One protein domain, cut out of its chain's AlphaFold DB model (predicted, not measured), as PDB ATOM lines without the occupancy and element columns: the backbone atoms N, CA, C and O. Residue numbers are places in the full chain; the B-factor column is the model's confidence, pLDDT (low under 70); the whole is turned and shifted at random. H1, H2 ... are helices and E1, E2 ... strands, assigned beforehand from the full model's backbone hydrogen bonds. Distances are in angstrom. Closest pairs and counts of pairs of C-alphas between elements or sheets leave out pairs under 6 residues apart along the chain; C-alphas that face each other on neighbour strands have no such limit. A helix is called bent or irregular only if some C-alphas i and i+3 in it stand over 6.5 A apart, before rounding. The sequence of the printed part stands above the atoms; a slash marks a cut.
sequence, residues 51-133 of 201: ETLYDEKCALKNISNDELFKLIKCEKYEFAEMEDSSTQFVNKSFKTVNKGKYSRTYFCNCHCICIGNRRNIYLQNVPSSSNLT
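Overview. This is residues 51 to 133 of the 201 residues of the protein "Sir1 domain-containing protein" of Saccharomyces eubayanus (UniProt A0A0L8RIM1). One strongly twisted sheet is folded back on itself like a loosely closed clasp: the long, bent strand E4 is the hinge, and the leaf of E1 and E5 faces the leaf of E2 and E3. The short helices H1 and H2 lie at opposite ends of the long axis, H1 over E5 and H2 beyond the other end of the sheet. The 83 printed residues hold, along the chain, E1 H1 E2 E3 H2 E4 E5; the sheet is mixed, in the order E1 E5 E4 E2 E3, and the class is mixed, helices and strands. The whole is compact, with a radius of gyration of the C-alphas of 13.3 A and spans of 38 by 34 by 22 A.

Along the chain. After residues 51 to 59, E1 spans residues 60 to 63, 9.8 A long, from C-alpha 60 at (25.868, 0.950, 30.860). H1 is residues 66 to 71, 9.1 A. E2 is residues 75 to 82, 22.1 A, and E3 residues 87 to 89, 6.9 A. H2 is residues 92 to 97, 9.1 A. E4, residues 102 to 116, measures 26.1 A and bends by 99 degrees at residue 109. E5, residues 119 to 125, 20.0 A, ends at C-alpha 125 at (35.653, 4.768, 29.869).

Arrangement. The leaves of the folded sheet, one sheet bent back on itself, have 17 pairs of C-alphas within 11 A. E4 is staggered: residues 102 to 110 pair with E2, residues 110 to 116 with E5. E1 and E5 are parallel, with N 61 and O 122 at 2.8 A. E4 and E5 form an antiparallel hairpin, with N 113 and O 121 at 2.8 A. E4 and E2 are antiparallel, with N 79 and O 106 at 2.8 A. E2 and E3 form another antiparallel hairpin, with N 80 and O 88 at 2.9 A. The closest C-alphas of edge strands E1 and E3 are those of Leu 60 and Thr 87, 6.4 A apart. E1, H1, E2 and E3, H2, E4 are split strand-helix-strand units, same-way strands with others between them in the sheet; both crossovers are right-handed. H1 is on the sheet, over E5, at a height over the sheet of 9.5 A; its closest C-alpha pair with E5 is Phe 69 and Asn 125, 6.7 A. H2 is only just not on the sheet, with 4 pairs of C-alphas within 10 A. Every O i to N i+4 pair is within hydrogen-bond range in H2, and 1 of 2 in H1.

Size, cuts and confidence. The C-alphas of Glu 67 and Gly 100 are the two farthest apart, 38.6 A. The printed part has no cut, and the links between named elements are tight. Mean pLDDT of the printed part is 84.1; residues 128 to 133 are under 70.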
ATOM      1  N   GLU A  51      29.435 -12.615  30.752       82.38
ATOM      2  CA  GLU A  51      28.137 -12.917  31.362       82.38
ATOM      3  C   GLU A  51      27.975 -12.247  32.725       82.38
ATOM      4  O   GLU A  51      26.884 -11.788  33.047       82.38
ATOM      5  N   THR A  52      29.066 -12.101  33.480       84.75
ATOM      6  CA  THR A  52      29.056 -11.426  34.786       84.75
ATOM      7  C   THR A  52      28.894  -9.915  34.671       84.75
ATOM      8  O   THR A  52      28.606  -9.250  35.659       84.75
ATOM      9  N   LEU A  53      29.094  -9.351  33.477       82.88
ATOM     10  CA  LEU A  53      28.908  -7.921  33.237       82.88
ATOM     11  C   LEU A  53      27.450  -7.566  32.965       82.88
ATOM     12  O   LEU A  53      27.090  -6.393  33.049       82.88
ATOM     13  N   TYR A  54      26.629  -8.552  32.596       84.19
ATOM     14  CA  TYR A  54      25.243  -8.308  32.237       84.19
ATOM     15  C   TYR A  54      24.398  -8.028  33.468       84.19
ATOM     16  O   TYR A  54      24.355  -8.809  34.412       84.19
ATOM     17  N   ASP A  55      23.688  -6.914  33.398       83.69
ATOM     18  CA  ASP A  55      22.780  -6.446  34.422       83.69
ATOM     19  C   ASP A  55      21.513  -5.969  33.719       83.69
ATOM     20  O   ASP A  55      21.566  -5.122  32.827       83.69
ATOM     21  N   GLU A  56      20.374  -6.555  34.083       79.88
ATOM     22  CA  GLU A  56      19.084  -6.225  33.472       79.88
ATOM     23  C   GLU A  56      18.663  -4.784  33.753       79.88
ATOM     24  O   GLU A  56      17.935  -4.194  32.956       79.88
ATOM     25  N   LYS A  57      19.141  -4.210  34.861       80.56
ATOM     26  CA  LYS A  57      18.822  -2.841  35.261       80.56
ATOM     27  C   LYS A  57      19.773  -1.832  34.622       80.56
ATOM     28  O   LYS A  57      19.361  -0.729  34.277       80.56
ATOM     29  N   CYS A  58      21.033  -2.207  34.421       83.38
ATOM     30  CA  CYS A  58      22.074  -1.288  33.967       83.38
ATOM     31  C   CYS A  58      22.721  -1.756  32.665       83.38
ATOM     32  O   CYS A  58      23.639  -2.578  32.654       83.38
ATOM     33  N   ALA A  59      22.287  -1.150  31.561       85.00
ATOM     34  CA  ALA A  59      22.857  -1.390  30.238       85.00
ATOM     35  C   ALA A  59      24.263  -0.777  30.071       85.00
ATOM     36  O   ALA A  59      25.024  -1.212  29.203       85.00
ATOM     37  N   LEU A  60      24.594   0.236  30.878       88.88
ATOM     38  CA  LEU A  60      25.868   0.950  30.860       88.88
ATOM     39  C   LEU A  60      26.782   0.431  31.976       88.88
ATOM     40  O   LEU A  60      26.367   0.330  33.131       88.88
ATOM     41  N   LYS A  61      28.029   0.107  31.633       90.31
ATOM     42  CA  LYS A  61      29.057  -0.338  32.575       90.31
ATOM     43  C   LYS A  61      30.304   0.526  32.450       90.31
ATOM     44  O   LYS A  61      30.831   0.740  31.360       90.31
ATOM     45  N   ASN A  62      30.770   0.985  33.603       89.31
ATOM     46  CA  ASN A  62      31.944   1.834  33.723       89.31
ATOM     47  C   ASN A  62      33.185   0.962  33.862       89.31
ATOM     48  O   ASN A  62      33.238   0.082  34.720       89.31
ATOM     49  N   ILE A  63      34.172   1.207  33.008       88.94
ATOM     50  CA  ILE A  63      35.465   0.531  33.036       88.94
ATOM     51  C   ILE A  63      36.541   1.604  33.005       88.94
ATOM     52  O   ILE A  63      36.505   2.498  32.165       88.94
ATOM     53  N   SER A  64      37.517   1.494  33.897       87.00
ATOM     54  CA  SER A  64      38.695   2.352  33.890       87.00
ATOM     55  C   SER A  64      39.822   1.657  33.140       87.00
ATOM     56  O   SER A  64      40.545   0.852  33.724       87.00
ATOM     57  N   ASN A  65      39.930   1.906  31.832       87.00
ATOM     58  CA  ASN A  65      41.007   1.334  31.024       87.00
ATOM     59  C   ASN A  65      41.316   2.169  29.775       87.00
ATOM     60  O   ASN A  65      40.876   1.865  28.665       87.00
ATOM     61  N   ASP A  66      42.123   3.209  29.944       87.00
ATOM     62  CA  ASP A  66      42.466   4.122  28.852       87.00
ATOM     63  C   ASP A  66      43.178   3.431  27.679       87.00
ATOM     64  O   ASP A  66      43.031   3.857  26.533       87.00
ATOM     65  N   GLU A  67      43.943   2.366  27.927       88.12
ATOM     66  CA  GLU A  67      44.629   1.616  26.868       88.12
ATOM     67  C   GLU A  67      43.638   0.851  25.991       88.12
ATOM     68  O   GLU A  67      43.728   0.901  24.764       88.12
ATOM     69  N   LEU A  68      42.644   0.212  26.610       90.69
ATOM     70  CA  LEU A  68      41.575  -0.489  25.907       90.69
ATOM     71  C   LEU A  68      40.790   0.466  25.004       90.69
ATOM     72  O   LEU A  68      40.579   0.181  23.824       90.69
ATOM     73  N   PHE A  69      40.396   1.621  25.546       90.56
ATOM     74  CA  PHE A  69      39.576   2.606  24.843       90.56
ATOM     75  C   PHE A  69      40.307   3.336  23.705       90.56
ATOM     76  O   PHE A  69      39.651   3.864  22.813       90.56
ATOM     77  N   LYS A  70      41.647   3.301  23.663       90.00
ATOM     78  CA  LYS A  70      42.429   3.756  22.496       90.00
ATOM     79  C   LYS A  70      42.366   2.783  21.318       90.00
ATOM     80  O   LYS A  70      42.559   3.197  20.178       90.00
ATOM     81  N   LEU A  71      42.138   1.498  21.586       90.19
ATOM     82  CA  LEU A  71      42.161   0.443  20.570       90.19
ATOM     83  C   LEU A  71      40.776   0.127  19.999       90.19
ATOM     84  O   LEU A  71      40.687  -0.431  18.905       90.19
ATOM     85  N   ILE A  72      39.708   0.472  20.721       93.56
ATOM     86  CA  ILE A  72      38.327   0.188  20.322       93.56
ATOM     87  C   ILE A  72      37.597   1.432  19.823       93.56
ATOM     88  O   ILE A  72      37.835   2.555  20.260       93.56
ATOM     89  N   LYS A  73      36.643   1.220  18.920       93.12
ATOM     90  CA  LYS A  73      35.787   2.280  18.396       93.12
ATOM     91  C   LYS A  73      34.679   2.613  19.396       93.12
ATOM     92  O   LYS A  73      33.851   1.754  19.703       93.12
ATOM     93  N   CYS A  74      34.609   3.860  19.843       92.06
ATOM     94  CA  CYS A  74      33.482   4.366  20.627       92.06
ATOM     95  C   CYS A  74      32.493   5.128  19.749       92.06
ATOM     96  O   CYS A  74      32.875   5.820  18.806       92.06
ATOM     97  N   GLU A  75      31.216   5.019  20.090       92.69
ATOM     98  CA  GLU A  75      30.140   5.763  19.443       92.69
ATOM     99  C   GLU A  75      29.274   6.433  20.512       92.69
ATOM    100  O   GLU A  75      29.289   6.049  21.685       92.69
ATOM    101  N   LYS A  76      28.539   7.469  20.108       92.44
ATOM    102  CA  LYS A  76      27.655   8.221  20.996       92.44
ATOM    103  C   LYS A  76      26.295   7.531  21.064       92.44
ATOM    104  O   LYS A  76      25.618   7.412  20.044       92.44
ATOM    105  N   TYR A  77      25.884   7.126  22.260       92.38
ATOM    106  CA  TYR A  77      24.596   6.480  22.520       92.38
ATOM    107  C   TYR A  77      23.763   7.296  23.514       92.38
ATOM    108  O   TYR A  77      24.308   8.020  24.345       92.38
ATOM    109  N   GLU A  78      22.438   7.200  23.395       90.75
ATOM    110  CA  GLU A  78      21.470   7.844  24.291       90.75
ATOM    111  C   GLU A  78      21.028   6.848  25.373       90.75
ATOM    112  O   GLU A  78      20.654   5.709  25.071       90.75
ATOM    113  N   PHE A  79      21.050   7.291  26.625       92.12
ATOM    114  CA  PHE A  79      20.617   6.534  27.794       92.12
ATOM    115  C   PHE A  79      19.571   7.321  28.579       92.12
ATOM    116  O   PHE A  79      19.528   8.550  28.520       92.12
ATOM    117  N   ALA A  80      18.716   6.596  29.289       88.69
ATOM    118  CA  ALA A  80      17.716   7.136  30.191       88.69
ATOM    119  C   ALA A  80      18.006   6.634  31.600       88.69
ATOM    120  O   ALA A  80      18.203   5.434  31.806       88.69
ATOM    121  N   GLU A  81      18.007   7.566  32.545       89.12
ATOM    122  CA  GLU A  81      18.047   7.273  33.969       89.12
ATOM    123  C   GLU A  81      16.612   7.159  34.480       89.12
ATOM    124  O   GLU A  81      15.806   8.089  34.360       89.12
ATOM    125  N   MET A  82      16.284   5.982  34.988       87.12
ATOM    126  CA  MET A  82      14.979   5.645  35.541       87.12
ATOM    127  C   MET A  82      14.866   6.144  36.991       87.12
ATOM    128  O   MET A  82      15.862   6.493  37.619       87.12
ATOM    129  N   GLU A  83      13.654   6.160  37.548       84.50
ATOM    130  CA  GLU A  83      13.423   6.573  38.946       84.50
ATOM    131  C   GLU A  83      14.137   5.677  39.973       84.50
ATOM    132  O   GLU A  83      14.516   6.136  41.044       84.50
ATOM    133  N   ASP A  84      14.384   4.410  39.631       84.19
ATOM    134  CA  ASP A  84      15.128   3.454  40.457       84.19
ATOM    135  C   ASP A  84      16.656   3.582  40.304       84.19
ATOM    136  O   ASP A  84      17.394   2.671  40.679       84.19
ATOM    137  N   SER A  85      17.138   4.694  39.735       79.88
ATOM    138  CA  SER A  85      18.549   4.934  39.383       79.88
ATOM    139  C   SER A  85      19.125   3.932  38.369       79.88
ATOM    140  O   SER A  85      20.337   3.886  38.143       79.88
ATOM    141  N   SER A  86      18.279   3.119  37.728       86.44
ATOM    142  CA  SER A  86      18.711   2.197  36.683       86.44
ATOM    143  C   SER A  86      18.962   2.937  35.369       86.44
ATOM    144  O   SER A  86      18.322   3.944  35.056       86.44
ATOM    145  N   THR A  87      19.927   2.453  34.584       87.62
ATOM    146  CA  THR A  87      20.308   3.075  33.310       87.62
ATOM    147  C   THR A  87      19.932   2.172  32.150       87.62
ATOM    148  O   THR A  87      20.514   1.099  31.965       87.62
ATOM    149  N   GLN A  88      19.017   2.642  31.305       88.69
ATOM    150  CA  GLN A  88      18.547   1.886  30.148       88.69
ATOM    151  C   GLN A  88      18.919   2.563  28.832       88.69
ATOM    152  O   GLN A  88      18.917   3.786  28.698       88.69
ATOM    153  N   PHE A  89      19.244   1.740  27.836       89.62
ATOM    154  CA  PHE A  89      19.529   2.216  26.488       89.62
ATOM    155  C   PHE A  89      18.255   2.717  25.807       89.62
ATOM    156  O   PHE A  89      17.246   2.009  25.729       89.62
ATOM    157  N   VAL A  90      18.322   3.923  25.252       87.25
ATOM    158  CA  VAL A  90      17.171   4.572  24.637       87.25
ATOM    159  C   VAL A  90      17.115   4.228  23.155       87.25
ATOM    160  O   VAL A  90      17.906   4.695  22.339       87.25
ATOM    161  N   ASN A  91      16.113   3.436  22.784       87.38
ATOM    162  CA  ASN A  91      15.741   3.204  21.391       87.38
ATOM    163  C   ASN A  91      14.325   3.738  21.101       87.38
ATOM    164  O   ASN A  91      13.609   4.194  21.996       87.38
ATOM    165  N   LYS A  92      13.902   3.691  19.831       84.75
ATOM    166  CA  LYS A  92      12.565   4.164  19.423       84.75
ATOM    167  C   LYS A  92      11.443   3.474  20.209       84.75
ATOM    168  O   LYS A  92      10.518   4.141  20.653       84.75
ATOM    169  N   SER A  93      11.551   2.163  20.418       83.44
ATOM    170  CA  SER A  93      10.565   1.377  21.166       83.44
ATOM    171  C   SER A  93      10.516   1.766  22.647       83.44
ATOM    172  O   SER A  93       9.435   1.876  23.216       83.44
ATOM    173  N   PHE A  94      11.671   2.037  23.255       85.94
ATOM    174  CA  PHE A  94      11.804   2.469  24.641       85.94
ATOM    175  C   PHE A  94      11.082   3.798  24.872       85.94
ATOM    176  O   PHE A  94      10.286   3.900  25.802       85.94
ATOM    177  N   LYS A  95      11.283   4.791  23.987       85.06
ATOM    178  CA  LYS A  95      10.601   6.098  24.089       85.06
ATOM    179  C   LYS A  95       9.076   5.957  24.055       85.06
ATOM    180  O   LYS A  95       8.386   6.694  24.754       85.06
ATOM    181  N   THR A  96       8.555   5.009  23.275       84.56
ATOM    182  CA  THR A  96       7.113   4.740  23.187       84.56
ATOM    183  C   THR A  96       6.564   4.093  24.461       84.56
ATOM    184  O   THR A  96       5.507   4.496  24.937       84.56
ATOM    185  N   VAL A  97       7.270   3.108  25.026       85.12
ATOM    186  CA  VAL A  97       6.796   2.318  26.182       85.12
ATOM    187  C   VAL A  97       6.977   3.056  27.514       85.12
ATOM    188  O   VAL A  97       6.132   2.950  28.405       85.12
ATOM    189  N   ASN A  98       8.063   3.815  27.654       82.44
ATOM    190  CA  ASN A  98       8.481   4.434  28.916       82.44
ATOM    191  C   ASN A  98       8.299   5.953  28.934       82.44
ATOM    192  O   ASN A  98       8.989   6.663  29.664       82.44
ATOM    193  N   LYS A  99       7.365   6.472  28.132       80.12
ATOM    194  CA  LYS A  99       7.051   7.902  28.102       80.12
ATOM    195  C   LYS A  99       6.655   8.383  29.506       80.12
ATOM    196  O   LYS A  99       5.644   7.941  30.039       80.12
ATOM    197  N   GLY A 100       7.461   9.278  30.080       78.50
ATOM    198  CA  GLY A 100       7.233   9.851  31.412       78.50
ATOM    199  C   GLY A 100       7.648   8.971  32.597       78.50
ATOM    200  O   GLY A 100       7.248   9.282  33.707       78.50
ATOM    201  N   LYS A 101       8.408   7.885  32.380       84.56
ATOM    202  CA  LYS A 101       8.886   6.973  33.447       84.56
ATOM    203  C   LYS A 101      10.384   7.089  33.758       84.56
ATOM    204  O   LYS A 101      10.926   6.277  34.499       84.56
ATOM    205  N   TYR A 102      11.072   8.022  33.111       84.44
ATOM    206  CA  TYR A 102      12.496   8.268  33.307       84.44
ATOM    207  C   TYR A 102      12.692   9.711  33.750       84.44
ATOM    208  O   TYR A 102      11.984  10.606  33.287       84.44
ATOM    209  N   SER A 103      13.661   9.915  34.636       83.88
ATOM    210  CA  SER A 103      13.982  11.219  35.213       83.88
ATOM    211  C   SER A 103      14.647  12.118  34.173       83.88
ATOM    212  O   SER A 103      14.203  13.237  33.913       83.88
ATOM    213  N   ARG A 104      15.677  11.598  33.497       84.75
ATOM    214  CA  ARG A 104      16.417  12.331  32.464       84.75
ATOM    215  C   ARG A 104      16.987  11.409  31.399       84.75
ATOM    216  O   ARG A 104      17.158  10.209  31.619       84.75
ATOM    217  N   THR A 105      17.318  11.991  30.251       89.25
ATOM    218  CA  THR A 105      18.136  11.341  29.226       89.25
ATOM    219  C   THR A 105      19.473  12.042  29.092       89.25
ATOM    220  O   THR A 105      19.590  13.250  29.287       89.25
ATOM    221  N   TYR A 106      20.499  11.271  28.758       88.81
ATOM    222  CA  TYR A 106      21.840  11.783  28.538       88.81
ATOM    223  C   TYR A 106      22.542  10.982  27.449       88.81
ATOM    224  O   TYR A 106      22.153   9.865  27.105       88.81
ATOM    225  N   PHE A 107      23.587  11.575  26.881       89.81
ATOM    226  CA  PHE A 107      24.400  10.925  25.866       89.81
ATOM    227  C   PHE A 107      25.751  10.536  26.442       89.81
ATOM    228  O   PHE A 107      26.381  11.326  27.141       89.81
ATOM    229  N   CYS A 108      26.220   9.347  26.085       89.25
ATOM    230  CA  CYS A 108      27.515   8.839  26.504       89.25
ATOM    231  C   CYS A 108      28.284   8.284  25.302       89.25
ATOM    232  O   CYS A 108      27.707   7.631  24.431       89.25
ATOM    233  N   ASN A 109      29.595   8.535  25.268       91.31
ATOM    234  CA  ASN A 109      30.507   7.878  24.339       91.31
ATOM    235  C   ASN A 109      30.928   6.537  24.935       91.31
ATOM    236  O   ASN A 109      31.611   6.490  25.956       91.31
ATOM    237  N   CYS A 110      30.512   5.446  24.306       93.38
ATOM    238  CA  CYS A 110      30.760   4.103  24.812       93.38
ATOM    239  C   CYS A 110      30.957   3.097  23.675       93.38
ATOM    240  O   CYS A 110      30.623   3.351  22.515       93.38
ATOM    241  N   HIS A 111      31.518   1.941  24.016       94.00
ATOM    242  CA  HIS A 111      31.653   0.809  23.108       94.00
ATOM    243  C   HIS A 111      30.530  -0.204  23.343       94.00
ATOM    244  O   HIS A 111      30.303  -0.624  24.475       94.00
ATOM    245  N   CYS A 112      29.833  -0.610  22.284       92.31
ATOM    246  CA  CYS A 112      28.756  -1.593  22.369       92.31
ATOM    247  C   CYS A 112      29.301  -3.014  22.182       92.31
ATOM    248  O   CYS A 112      29.938  -3.314  21.171       92.31
ATOM    249  N   ILE A 113      28.999  -3.905  23.128       91.56
ATOM    250  CA  ILE A 113      29.287  -5.337  23.038       91.56
ATOM    251  C   ILE A 113      27.998  -6.156  23.012       91.56
ATOM    252  O   ILE A 113      27.086  -5.960  23.812       91.56
ATOM    253  N   CYS A 114      27.934  -7.140  22.116       88.81
ATOM    254  CA  CYS A 114      26.778  -8.027  21.994       88.81
ATOM    255  C   CYS A 114      27.018  -9.334  22.762       88.81
ATOM    256  O   CYS A 114      27.768 -10.202  22.299       88.81
ATOM    257  N   ILE A 115      26.333  -9.552  23.888       85.25
ATOM    258  CA  ILE A 115      26.456 -10.783  24.699       85.25
ATOM    259  C   ILE A 115      25.666 -11.954  24.101       85.25
ATOM    260  O   ILE A 115      26.027 -13.113  24.296       85.25
ATOM    261  N   GLY A 116      24.713 -11.680  23.216       80.38
ATOM    262  CA  GLY A 116      23.857 -12.700  22.603       80.38
ATOM    263  C   GLY A 116      22.424 -12.584  23.107       80.38
ATOM    264  O   GLY A 116      22.139 -11.781  23.991       80.38
ATOM    265  N   ASN A 117      21.496 -13.328  22.501       80.62
ATOM    266  CA  ASN A 117      20.052 -13.204  22.760       80.62
ATOM    267  C   ASN A 117      19.538 -11.756  22.644       80.62
ATOM    268  O   ASN A 117      18.685 -11.333  23.412       80.62
ATOM    269  N   ARG A 118      20.089 -10.985  21.690       79.56
ATOM    270  CA  ARG A 118      19.791  -9.552  21.473       79.56
ATOM    271  C   ARG A 118      20.118  -8.639  22.667       79.56
ATOM    272  O   ARG A 118      19.638  -7.512  22.713       79.56
ATOM    273  N   ARG A 119      20.946  -9.104  23.605       86.00
ATOM    274  CA  ARG A 119      21.432  -8.317  24.741       86.00
ATOM    275  C   ARG A 119      22.737  -7.617  24.383       86.00
ATOM    276  O   ARG A 119      23.688  -8.271  23.937       86.00
ATOM    277  N   ASN A 120      22.762  -6.310  24.622       89.50
ATOM    278  CA  ASN A 120      23.913  -5.445  24.410       89.50
ATOM    279  C   ASN A 120      24.324  -4.814  25.739       89.50
ATOM    280  O   ASN A 120      23.457  -4.417  26.513       89.50
ATOM    281  N   ILE A 121      25.628  -4.704  25.969       91.31
ATOM    282  CA  ILE A 121      26.200  -3.892  27.046       91.31
ATOM    283  C   ILE A 121      26.984  -2.758  26.415       91.31
ATOM    284  O   ILE A 121      27.621  -2.932  25.376       91.31
ATOM    285  N   TYR A 122      26.955  -1.610  27.071       93.06
ATOM    286  CA  TYR A 122      27.695  -0.432  26.673       93.06
ATOM    287  C   TYR A 122      28.796  -0.166  27.691       93.06
ATOM    288  O   TYR A 122      28.528  -0.042  28.881       93.06
ATOM    289  N   LEU A 123      30.038  -0.109  27.225       92.88
ATOM    290  CA  LEU A 123      31.213   0.116  28.058       92.88
ATOM    291  C   LEU A 123      31.641   1.573  27.943       92.88
ATOM    292  O   LEU A 123      31.984   2.026  26.848       92.88
ATOM    293  N   GLN A 124      31.623   2.296  29.055       92.62
ATOM    294  CA  GLN A 124      32.099   3.670  29.142       92.62
ATOM    295  C   GLN A 124      33.474   3.703  29.799       92.62
ATOM    296  O   GLN A 124      33.677   3.072  30.839       92.62
ATOM    297  N   ASN A 125      34.391   4.476  29.213       90.81
ATOM    298  CA  ASN A 125      35.653   4.768  29.869       90.81
ATOM    299  C   ASN A 125      35.424   5.787  30.979       90.81
ATOM    300  O   ASN A 125      34.986   6.907  30.704       90.81
ATOM    301  N   VAL A 126      35.743   5.409  32.208       85.19
ATOM    302  CA  VAL A 126      35.766   6.334  33.339       85.19
ATOM    303  C   VAL A 126      37.215   6.429  33.799       85.19
ATOM    304  O   VAL A 126      37.727   5.442  34.337       85.19
ATOM    305  N   PRO A 127      37.912   7.557  33.561       74.75
ATOM    306  CA  PRO A 127      39.318   7.672  33.919       74.75
ATOM    307  C   PRO A 127      39.504   7.424  35.418       74.75
ATOM    308  O   PRO A 127      38.738   7.930  36.234       74.75
ATOM    309  N   SER A 128      40.523   6.662  35.811       61.16
ATOM    310  CA  SER A 128      40.767   6.323  37.225       61.16
ATOM    311  C   SER A 128      40.999   7.552  38.115       61.16
ATOM    312  O   SER A 128      40.783   7.492  39.320       61.16
ATOM    313  N   SER A 129      41.415   8.678  37.527       50.78
ATOM    314  CA  SER A 129      41.575   9.975  38.197       50.78
ATOM    315  C   SER A 129      40.290  10.804  38.255       50.78
ATOM    316  O   SER A 129      40.259  11.847  38.909       50.78
ATOM    317  N   SER A 130      39.217  10.355  37.603       44.16
ATOM    318  CA  SER A 130      37.913  10.983  37.726       44.16
ATOM    319  C   SER A 130      37.184  10.511  38.978       44.16
ATOM    320  O   SER A 130      36.215   9.758  38.933       44.16
ATOM    321  N   ASN A 131      37.531  11.152  40.089       41.72
ATOM    322  CA  ASN A 131      36.482  11.818  40.851       41.72
ATOM    323  C   ASN A 131      35.825  12.858  39.925       41.72
ATOM    324  O   ASN A 131      36.061  14.055  40.050       41.72
ATOM    325  N   LEU A 132      35.059  12.409  38.927       37.16
ATOM    326  CA  LEU A 132      34.149  13.285  38.214       37.16
ATOM    327  C   LEU A 132      32.965  13.465  39.157       37.16
ATOM    328  O   LEU A 132      31.955  12.772  39.083       37.16
ATOM    329  N   THR A 133      33.109  14.459  40.031       34.56
ATOM    330  CA  THR A 133      32.045  15.450  40.142       34.56
ATOM    331  C   THR A 133      31.532  15.731  38.728       34.56
ATOM    332  O   THR A 133      32.356  15.952  37.829       34.56
TER     333      THR A 133